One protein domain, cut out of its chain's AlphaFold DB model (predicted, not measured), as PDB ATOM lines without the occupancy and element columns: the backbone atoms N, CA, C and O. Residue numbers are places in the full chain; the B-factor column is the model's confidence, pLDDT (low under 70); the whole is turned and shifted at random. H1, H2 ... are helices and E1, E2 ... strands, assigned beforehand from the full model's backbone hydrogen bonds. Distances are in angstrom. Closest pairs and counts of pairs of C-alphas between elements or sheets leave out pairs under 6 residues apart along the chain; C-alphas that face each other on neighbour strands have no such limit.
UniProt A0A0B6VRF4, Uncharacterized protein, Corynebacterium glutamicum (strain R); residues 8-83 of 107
ATOM      1  N   ALA A   8     145.449 281.761 231.625       89.19
ATOM      2  CA  ALA A   8     146.421 282.614 230.940       89.19
ATOM      3  C   ALA A   8     147.502 283.113 231.907       89.19
ATOM      4  O   ALA A   8     148.687 283.077 231.575       89.19
ATOM      5  N   GLN A   9     147.103 283.506 233.116       90.12
ATOM      6  CA  GLN A   9     148.019 283.856 234.195       90.12
ATOM      7  C   GLN A   9     148.895 282.651 234.562       90.12
ATOM      8  O   GLN A   9     150.115 282.777 234.604       90.12
ATOM      9  N   HIS A  10     148.309 281.455 234.683       91.00
ATOM     10  CA  HIS A  10     149.054 280.228 234.981       91.00
ATOM     11  C   HIS A  10     150.124 279.914 233.925       91.00
ATOM     12  O   HIS A  10     151.232 279.485 234.253       91.00
ATOM     13  N   LYS A  11     149.829 280.130 232.636       92.12
ATOM     14  CA  LYS A  11     150.829 279.964 231.568       92.12
ATOM     15  C   LYS A  11     152.003 280.931 231.735       92.12
ATOM     16  O   LYS A  11     153.146 280.487 231.668       92.12
ATOM     17  N   ARG A  12     151.728 282.209 232.015       93.25
ATOM     18  CA  ARG A  12     152.758 283.244 232.221       93.25
ATOM     19  C   ARG A  12     153.614 282.968 233.456       93.25
ATOM     20  O   ARG A  12     154.836 283.078 233.391       93.25
ATOM     21  N   ALA A  13     152.990 282.565 234.561       92.81
ATOM     22  CA  ALA A  13     153.682 282.167 235.783       92.81
ATOM     23  C   ALA A  13     154.631 280.990 235.519       92.81
ATOM     24  O   ALA A  13     155.818 281.043 235.838       92.81
ATOM     25  N   ARG A  14     154.142 279.958 234.819       94.94
ATOM     26  CA  ARG A  14     154.964 278.818 234.400       94.94
ATOM     27  C   ARG A  14     156.138 279.232 233.518       94.94
ATOM     28  O   ARG A  14     157.229 278.695 233.676       94.94
ATOM     29  N   GLU A  15     155.925 280.136 232.568       94.75
ATOM     30  CA  GLU A  15     156.990 280.635 231.694       94.75
ATOM     31  C   GLU A  15     158.062 281.389 232.482       94.75
ATOM     32  O   GLU A  15     159.243 281.115 232.280       94.75
ATOM     33  N   ARG A  16     157.669 282.242 233.437       95.06
ATOM     34  CA  ARG A  16     158.589 282.921 234.364       95.06
ATOM     35  C   ARG A  16     159.408 281.936 235.191       95.06
ATOM     36  O   ARG A  16     160.631 282.030 235.226       95.06
ATOM     37  N   LEU A  17     158.748 280.963 235.816       94.81
ATOM     38  CA  LEU A  17     159.440 279.937 236.593       94.81
ATOM     39  C   LEU A  17     160.405 279.135 235.709       94.81
ATOM     40  O   LEU A  17     161.552 278.910 236.078       94.81
ATOM     41  N   ARG A  18     159.976 278.746 234.502       95.38
ATOM     42  CA  ARG A  18     160.811 277.984 233.561       95.38
ATOM     43  C   ARG A  18     161.968 278.810 232.995       95.38
ATOM     44  O   ARG A  18     162.993 278.235 232.643       95.38
ATOM     45  N   PHE A  19     161.817 280.128 232.900       94.75
ATOM     46  CA  PHE A  19     162.904 281.035 232.542       94.75
ATOM     47  C   PHE A  19     163.995 281.062 233.621       94.75
ATOM     48  O   PHE A  19     165.175 281.090 233.276       94.75
ATOM     49  N   ASN A  20     163.609 280.964 234.896       93.31
ATOM     50  CA  ASN A  20     164.528 280.918 236.036       93.31
ATOM     51  C   ASN A  20     165.055 279.509 236.358       93.31
ATOM     52  O   ASN A  20     166.062 279.393 237.048       93.31
ATOM     53  N   LEU A  21     164.421 278.449 235.840       95.00
ATOM     54  CA  LEU A  21     164.855 277.064 236.040       95.00
ATOM     55  C   LEU A  21     166.293 276.864 235.559       95.00
ATOM     56  O   LEU A  21     166.577 277.058 234.372       95.00
ATOM     57  N   ARG A  22     167.179 276.395 236.427       95.38
ATOM     58  CA  ARG A  22     168.491 275.892 236.024       95.38
ATOM     59  C   ARG A  22     168.355 274.396 235.772       95.38
ATOM     60  O   ARG A  22     167.761 273.670 236.565       95.38
ATOM     61  N   ASP A  23     168.867 273.936 234.636       96.38
ATOM     62  CA  ASP A  23     168.866 272.508 234.324       96.38
ATOM     63  C   ASP A  23     169.649 271.759 235.411       96.38
ATOM     64  O   ASP A  23     170.799 272.093 235.695       96.38
ATOM     65  N   GLY A  24     169.010 270.768 236.029       95.62
ATOM     66  CA  GLY A  24     169.536 270.079 237.205       95.62
ATOM     67  C   GLY A  24     168.847 270.450 238.521       95.62
ATOM     68  O   GLY A  24     168.950 269.664 239.461       95.62
ATOM     69  N   ASP A  25     168.116 271.573 238.591       94.38
ATOM     70  CA  ASP A  25     167.337 271.937 239.784       94.38
ATOM     71  C   ASP A  25     166.379 270.792 240.153       94.38
ATOM     72  O   ASP A  25     165.799 270.128 239.287       94.38
ATOM     73  N   LEU A  26     166.219 270.531 241.448       93.06
ATOM     74  CA  LEU A  26     165.494 269.357 241.920       93.06
ATOM     75  C   LEU A  26     163.986 269.587 241.927       93.06
ATOM     76  O   LEU A  26     163.488 270.628 242.345       93.06
ATOM     77  N   CYS A  27     163.246 268.568 241.509       92.00
ATOM     78  CA  CYS A  27     161.806 268.512 241.697       92.00
ATOM     79  C   CYS A  27     161.490 268.313 243.182       92.00
ATOM     80  O   CYS A  27     161.783 267.253 243.728       92.00
ATOM     81  N   GLU A  28     160.809 269.275 243.803       86.12
ATOM     82  CA  GLU A  28     160.423 269.250 245.227       86.12
ATOM     83  C   GLU A  28     159.397 268.162 245.611       86.12
ATOM     84  O   GLU A  28     158.901 268.140 246.735       86.12
ATOM     85  N   TYR A  29     159.018 267.286 244.676       87.00
ATOM     86  CA  TYR A  29     158.179 266.122 244.965       87.00
ATOM     87  C   TYR A  29     158.962 264.807 244.968       87.00
ATOM     88  O   TYR A  29     158.735 263.948 245.814       87.00
ATOM     89  N   CYS A  30     159.827 264.594 243.973       89.50
ATOM     90  CA  CYS A  30     160.520 263.315 243.790       89.50
ATOM     91  C   CYS A  30     162.037 263.404 243.975       89.50
ATOM     92  O   CYS A  30     162.715 262.391 243.819       89.50
ATOM     93  N   GLY A  31     162.570 264.600 244.227       89.12
ATOM     94  CA  GLY A  31     163.997 264.870 244.375       89.12
ATOM     95  C   GLY A  31     164.835 264.640 243.117       89.12
ATOM     96  O   GLY A  31     166.059 264.661 243.188       89.12
ATOM     97  N   ARG A  32     164.217 264.397 241.953       93.00
ATOM     98  CA  ARG A  32     164.950 264.166 240.699       93.00
ATOM     99  C   ARG A  32     165.283 265.486 239.998       93.00
ATOM    100  O   ARG A  32     164.464 266.405 240.061       93.00
ATOM    101  N   PRO A  33     166.400 265.550 239.253       95.81
ATOM    102  CA  PRO A  33     166.721 266.693 238.409       95.81
ATOM    103  C   PRO A  33     165.603 267.032 237.417       95.81
ATOM    104  O   PRO A  33     165.000 266.151 236.790       95.81
ATOM    105  N   MET A  34     165.340 268.322 237.266       97.50
ATOM    106  CA  MET A  34     164.445 268.895 236.275       97.50
ATOM    107  C   MET A  34     165.233 269.584 235.175       97.50
ATOM    108  O   MET A  34     166.256 270.224 235.407       97.50
ATOM    109  N   TYR A  35     164.696 269.502 233.965       97.75
ATOM    110  CA  TYR A  35     165.283 270.105 232.782       97.75
ATOM    111  C   TYR A  35     164.234 270.889 232.000       97.75
ATOM    112  O   TYR A  35     163.060 270.503 231.904       97.75
ATOM    113  N   ARG A  36     164.667 271.980 231.364       95.94
ATOM    114  CA  ARG A  36     163.824 272.770 230.456       95.94
ATOM    115  C   ARG A  36     163.366 271.942 229.260       95.94
ATOM    116  O   ARG A  36     162.234 272.134 228.793       95.94
ATOM    117  N   LYS A  37     164.237 271.069 228.745       96.62
ATOM    118  CA  LYS A  37     163.949 270.162 227.627       96.62
ATOM    119  C   LYS A  37     163.190 268.938 228.120       96.62
ATOM    120  O   LYS A  37     163.622 268.269 229.053       96.62
ATOM    121  N   ALA A  38     162.075 268.636 227.460       97.06
ATOM    122  CA  ALA A  38     161.211 267.524 227.842       97.06
ATOM    123  C   ALA A  38     161.938 266.175 227.784       97.06
ATOM    124  O   ALA A  38     161.767 265.354 228.676       97.06
ATOM    125  N   GLU A  39     162.776 265.968 226.770       97.31
ATOM    126  CA  GLU A  39     163.518 264.722 226.563       97.31
ATOM    127  C   GLU A  39     164.461 264.349 227.718       97.31
ATOM    128  O   GLU A  39     164.700 263.164 227.944       97.31
ATOM    129  N   ASN A  40     164.947 265.327 228.481       97.69
ATOM    130  CA  ASN A  40     165.896 265.089 229.569       97.69
ATOM    131  C   ASN A  40     165.205 264.742 230.894       97.69
ATOM    132  O   ASN A  40     165.837 264.224 231.810       97.69
ATOM    133  N   ASN A  41     163.904 265.013 231.011       97.81
ATOM    134  CA  ASN A  41     163.135 264.633 232.188       97.81
ATOM    135  C   ASN A  41     162.775 263.145 232.139       97.81
ATOM    136  O   ASN A  41     162.464 262.602 231.077       97.81
ATOM    137  N   PHE A  42     162.741 262.492 233.304       95.69
ATOM    138  CA  PHE A  42     162.444 261.056 233.399       95.69
ATOM    139  C   PHE A  42     161.053 260.692 232.853       95.69
ATOM    140  O   PHE A  42     160.836 259.571 232.403       95.69
ATOM    141  N   ASP A  43     160.107 261.633 232.900       97.06
ATOM    142  CA  ASP A  43     158.744 261.471 232.398       97.06
ATOM    143  C   ASP A  43     158.572 261.962 230.952       97.06
ATOM    144  O   ASP A  43     157.448 261.983 230.445       97.06
ATOM    145  N   ARG A  44     159.676 262.351 230.293       97.31
ATOM    146  CA  ARG A  44     159.749 262.831 228.905       97.31
ATOM    147  C   ARG A  44     158.805 264.006 228.618       97.31
ATOM    148  O   ARG A  44     158.329 264.173 227.495       97.31
ATOM    149  N   ARG A  45     158.506 264.823 229.634       97.00
ATOM    150  CA  ARG A  45     157.610 265.985 229.547       97.00
ATOM    151  C   ARG A  45     158.307 267.241 230.042       97.00
ATOM    152  O   ARG A  45     159.283 267.198 230.780       97.00
ATOM    153  N   THR A  46     157.812 268.400 229.622       95.88
ATOM    154  CA  THR A  46     158.254 269.664 230.217       95.88
ATOM    155  C   THR A  46     157.745 269.778 231.651       95.88
ATOM    156  O   THR A  46     156.642 269.316 231.930       95.88
ATOM    157  N   VAL A  47     158.480 270.482 232.508       96.25
ATOM    158  CA  VAL A  47     158.051 270.825 233.874       96.25
ATOM    159  C   VAL A  47     156.704 271.556 233.912       96.25
ATOM    160  O   VAL A  47     156.341 272.294 232.985       96.25
ATOM    161  N   HIS A  48     155.953 271.341 234.984       94.81
ATOM    162  CA  HIS A  48     154.676 271.977 235.284       94.81
ATOM    163  C   HIS A  48     154.848 272.948 236.450       94.81
ATOM    164  O   HIS A  48     155.697 272.728 237.307       94.81
ATOM    165  N   ALA A  49     154.067 274.027 236.438       93.12
ATOM    166  CA  ALA A  49     153.999 274.953 237.559       93.12
ATOM    167  C   ALA A  49     152.942 274.449 238.539       93.12
ATOM    168  O   ALA A  49     151.842 274.108 238.104       93.12
ATOM    169  N   ASP A  50     153.311 274.388 239.811       90.50
ATOM    170  CA  ASP A  50     152.494 273.836 240.884       90.50
ATOM    171  C   ASP A  50     152.135 274.915 241.907       90.50
ATOM    172  O   ASP A  50     152.940 275.804 242.219       90.50
ATOM    173  N   HIS A  51     150.906 274.826 242.408       86.69
ATOM    174  CA  HIS A  51     150.396 275.688 243.464       86.69
ATOM    175  C   HIS A  51     150.809 275.117 244.818       86.69
ATOM    176  O   HIS A  51     150.547 273.951 245.116       86.69
ATOM    177  N   LEU A  52     151.439 275.942 245.656       82.56
ATOM    178  CA  LEU A  52     151.764 275.525 247.018       82.56
ATOM    179  C   LEU A  52     150.475 275.238 247.790       82.56
ATOM    180  O   LEU A  52     149.456 275.889 247.569       82.56
ATOM    181  N   ASN A  53     150.516 274.235 248.666       77.56
ATOM    182  CA  ASN A  53     149.387 273.827 249.508       77.56
ATOM    183  C   ASN A  53     148.091 273.501 248.733       77.56
ATOM    184  O   ASN A  53     147.014 273.491 249.318       77.56
ATOM    185  N   ALA A  54     148.191 273.205 247.427       78.25
ATOM    186  CA  ALA A  54     147.055 273.054 246.513       78.25
ATOM    187  C   ALA A  54     146.138 274.300 246.436       78.25
ATOM    188  O   ALA A  54     144.987 274.206 246.004       78.25
ATOM    189  N   ASP A  55     146.651 275.477 246.806       81.81
ATOM    190  CA  ASP A  55     145.906 276.731 246.785       81.81
ATOM    191  C   ASP A  55     145.879 277.353 245.380       81.81
ATOM    192  O   ASP A  55     146.796 278.049 244.932       81.81
ATOM    193  N   LEU A  56     144.766 277.119 244.685       83.38
ATOM    194  CA  LEU A  56     144.517 277.610 243.330       83.38
ATOM    195  C   LEU A  56     144.150 279.105 243.262       83.38
ATOM    196  O   LEU A  56     143.927 279.619 242.161       83.38
ATOM    197  N   SER A  57     144.030 279.798 244.399       82.44
ATOM    198  CA  SER A  57     143.762 281.242 244.430       82.44
ATOM    199  C   SER A  57     145.028 282.079 244.214       82.44
ATOM    200  O   SER A  57     144.957 283.183 243.672       82.44
ATOM    201  N   ASN A  58     146.192 281.526 244.564       83.19
ATOM    202  CA  ASN A  58     147.496 282.172 244.448       83.19
ATOM    203  C   ASN A  58     148.237 281.798 243.155       83.19
ATOM    204  O   ASN A  58     147.887 280.841 242.476       83.19
ATOM    205  N   GLU A  59     149.277 282.551 242.793       87.62
ATOM    206  CA  GLU A  59     150.161 282.193 241.673       87.62
ATOM    207  C   GLU A  59     150.970 280.920 242.007       87.62
ATOM    208  O   GLU A  59     151.446 280.797 243.139       87.62
ATOM    209  N   PRO A  60     151.187 279.985 241.058       89.62
ATOM    210  CA  PRO A  60     152.084 278.859 241.299       89.62
ATOM    211  C   PRO A  60     153.512 279.347 241.571       89.62
ATOM    212  O   PRO A  60     154.033 280.201 240.850       89.62
ATOM    213  N   LYS A  61     154.158 278.781 242.594       88.62
ATOM    214  CA  LYS A  61     155.475 279.246 243.070       88.62
ATOM    215  C   LYS A  61     156.624 278.279 242.802       88.62
ATOM    216  O   LYS A  61     157.774 278.677 242.945       88.62
ATOM    217  N   ARG A  62     156.343 277.044 242.372       90.25
ATOM    218  CA  ARG A  62     157.381 276.036 242.100       90.25
ATOM    219  C   ARG A  62     157.168 275.289 240.791       90.25
ATOM    220  O   ARG A  62     156.075 275.290 240.223       90.25
ATOM    221  N   LEU A  63     158.232 274.637 240.327       94.25
ATOM    222  CA  LEU A  63     158.197 273.701 239.207       94.25
ATOM    223  C   LEU A  63     158.355 272.268 239.705       94.25
ATOM    224  O   LEU A  63     159.173 271.999 240.575       94.25
ATOM    225  N   ILE A  64     157.607 271.353 239.096       94.44
ATOM    226  CA  ILE A  64     157.732 269.906 239.306       94.44
ATOM    227  C   ILE A  64     157.552 269.158 237.978       94.44
ATOM    228  O   ILE A  64     157.062 269.711 236.988       94.44
ATOM    229  N   HIS A  65     157.934 267.880 237.922       96.19
ATOM    230  CA  HIS A  65     157.668 267.044 236.744       96.19
ATOM    231  C   HIS A  65     156.165 266.863 236.506       96.19
ATOM    232  O   HIS A  65     155.361 266.872 237.439       96.19
ATOM    233  N   ALA A  66     155.770 266.637 235.255       94.94
ATOM    234  CA  ALA A  66     154.363 266.497 234.893       94.94
ATOM    235  C   ALA A  66     153.726 265.241 235.513       94.94
ATOM    236  O   ALA A  66     152.568 265.278 235.923       94.94
ATOM    237  N   ALA A  67     154.470 264.133 235.597       93.81
ATOM    238  CA  ALA A  67     154.022 262.928 236.297       93.81
ATOM    239  C   ALA A  67     153.803 263.189 237.798       93.81
ATOM    240  O   ALA A  67     152.791 262.765 238.352       93.81
ATOM    241  N   CYS A  68     154.707 263.943 238.428       92.06
ATOM    242  CA  CYS A  68     154.615 264.327 239.835       92.06
ATOM    243  C   CYS A  68     153.402 265.227 240.087       92.06
ATOM    244  O   CYS A  68     152.587 264.918 240.947       92.06
ATOM    245  N   ASN A  69     153.206 266.255 239.255       90.75
ATOM    246  CA  ASN A  69     152.053 267.153 239.336       90.75
ATOM    247  C   ASN A  69     150.713 266.420 239.219       90.75
ATOM    248  O   ASN A  69     149.727 266.836 239.814       90.75
ATOM    249  N   ARG A  70     150.649 265.343 238.425       89.19
ATOM    250  CA  ARG A  70     149.435 264.524 238.275       89.19
ATOM    251  C   ARG A  70     149.176 263.617 239.475       89.19
ATOM    252  O   ARG A  70     148.022 263.294 239.734       89.19
ATOM    253  N   ALA A  71     150.219 263.209 240.192       86.31
ATOM    254  CA  ALA A  71     150.086 262.374 241.382       86.31
ATOM    255  C   ALA A  71     149.531 263.150 242.591       86.31
ATOM    256  O   ALA A  71     148.954 262.540 243.486       86.31
ATOM    257  N   ILE A  72     149.687 264.479 242.604       78.44
ATOM    258  CA  ILE A  72     149.394 265.341 243.760       78.44
ATOM    259  C   ILE A  72     148.202 266.286 243.557       78.44
ATOM    260  O   ILE A  72     147.995 267.188 244.355       78.44
ATOM    261  N   VAL A  73     147.397 266.092 242.504       68.12
ATOM    262  CA  VAL A  73     146.364 267.055 242.048       68.12
ATOM    263  C   VAL A  73     145.393 267.510 243.152       68.12
ATOM    264  O   VAL A  73     144.872 268.613 243.057       68.12
ATOM    265  N   ASN A  74     145.195 266.709 244.208       65.31
ATOM    266  CA  ASN A  74     144.347 267.042 245.363       65.31
ATOM    267  C   ASN A  74     145.059 266.902 246.726       65.31
ATOM    268  O   ASN A  74     144.396 266.834 247.758       65.31
ATOM    269  N   ALA A  75     146.387 266.787 246.749       69.56
ATOM    270  CA  ALA A  75     147.154 266.620 247.979       69.56
ATOM    271  C   ALA A  75     148.445 267.418 247.878       69.56
ATOM    272  O   ALA A  75     149.260 267.162 247.001       69.56
ATOM    273  N   TRP A  76     148.676 268.359 248.785       74.88
ATOM    274  CA  TRP A  76     149.965 269.032 248.805       74.88
ATOM    275  C   TRP A  76     151.041 268.105 249.381       74.88
ATOM    276  O   TRP A  76     150.807 267.312 250.297       74.88
ATOM    277  N   VAL A  77     152.239 268.188 248.810       76.12
ATOM    278  CA  VAL A  77     153.402 267.418 249.247       76.12
ATOM    279  C   VAL A  77     154.606 268.346 249.293       76.12
ATOM    280  O   VAL A  77     154.862 269.093 248.340       76.12
ATOM    281  N   ARG A  78     155.325 268.298 250.414       77.56
ATOM    282  CA  ARG A  78     156.537 269.080 250.670       77.56
ATOM    283  C   ARG A  78     157.562 268.198 251.365       77.56
ATOM    284  O   ARG A  78     157.175 267.335 252.145       77.56
ATOM    285  N   HIS A  79     158.843 268.412 251.120       76.75
ATOM    286  CA  HIS A  79     159.875 267.768 251.922       76.75
ATOM    287  C   HIS A  79     160.000 268.417 253.315       76.75
ATOM    288  O   HIS A  79     159.584 269.557 253.529       76.75
ATOM    289  N   GLY A  80     160.544 267.687 254.291       73.19
ATOM    290  CA  GLY A  80     160.900 268.269 255.587       73.19
ATOM    291  C   GLY A  80     162.081 269.254 255.481       73.19
ATOM    292  O   GLY A  80     162.818 269.221 254.493       73.19
ATOM    293  N   PRO A  81     162.331 270.099 256.501       74.12
ATOM    294  CA  PRO A  81     163.440 271.065 256.488       74.12
ATOM    295  C   PRO A  81     164.821 270.440 256.219       74.12
ATOM    296  O   PRO A  81     165.672 271.069 255.593       74.12
ATOM    297  N   GLY A  82     165.034 269.189 256.647       75.31
ATOM    298  CA  GLY A  82     166.288 268.457 256.431       75.31
ATOM    299  C   GLY A  82     166.617 268.204 254.956       75.31
ATOM    300  O   GLY A  82     167.787 268.266 254.579       75.31
ATOM    301  N   TRP A  83     165.607 268.000 254.110       83.12
ATOM    302  CA  TRP A  83     165.796 267.830 252.669       83.12
ATOM    303  C   TRP A  83     166.329 269.108 252.025       83.12
ATOM    304  O   TRP A  83     167.348 269.098 251.337       83.12
TER     305      TRP A  83
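AT A GLANCE: This is residues 8 to 83 of the 107 residues of an uncharacterized protein of Corynebacterium glutamicum (strain R) (UniProt A0A0B6VRF4). There is little regular structure: a small hairpin, E1 and E2, sits near the middle, with helix H1 on one side, short helix H2 on the other, and long loops. E3 lies away from the hairpin. The printed part has 76 residues, 28 of them in two named helices and three strands, mixed in class, in the order H1, E1, E2, H2, E3. The sheet E1 - E2 is antiparallel; the whole is compact, radius of gyration of the C-alphas 11.7 A, spanning 33 by 31 by 20 A.

IN THESE COORDINATES: Find E1, residues 48 to 50, from C-alpha 48 at (154.676, 271.977, 235.284), and E2, residues 62 to 64. H1, residues 8 to 20, runs 18.9 A from C-alpha 8 at (146.421, 282.614, 230.940). H2 is residues 66 to 71; E3, residues 77 to 79, ends at (159.875, 267.768, 251.922).

HOW THE PARTS SIT: Look at N 48 and O 64, 2.8 A apart across the antiparallel hairpin. The closest C-alphas of H1 and E1, Arg 14 and Ala 49, are 5.1 A apart; those of E1 and H2, His 48 and Ala 66, 5.5 A. H1 and H2 are apart. E3 pairs with no named strand. In H1 and H2 every O i to N i+4 pair is within hydrogen-bond range.

THE WHOLE: The printed part has no cut. The links H1 to E1 and E1 to E2 are long. Residues 73 to 75 have pLDDT under 70.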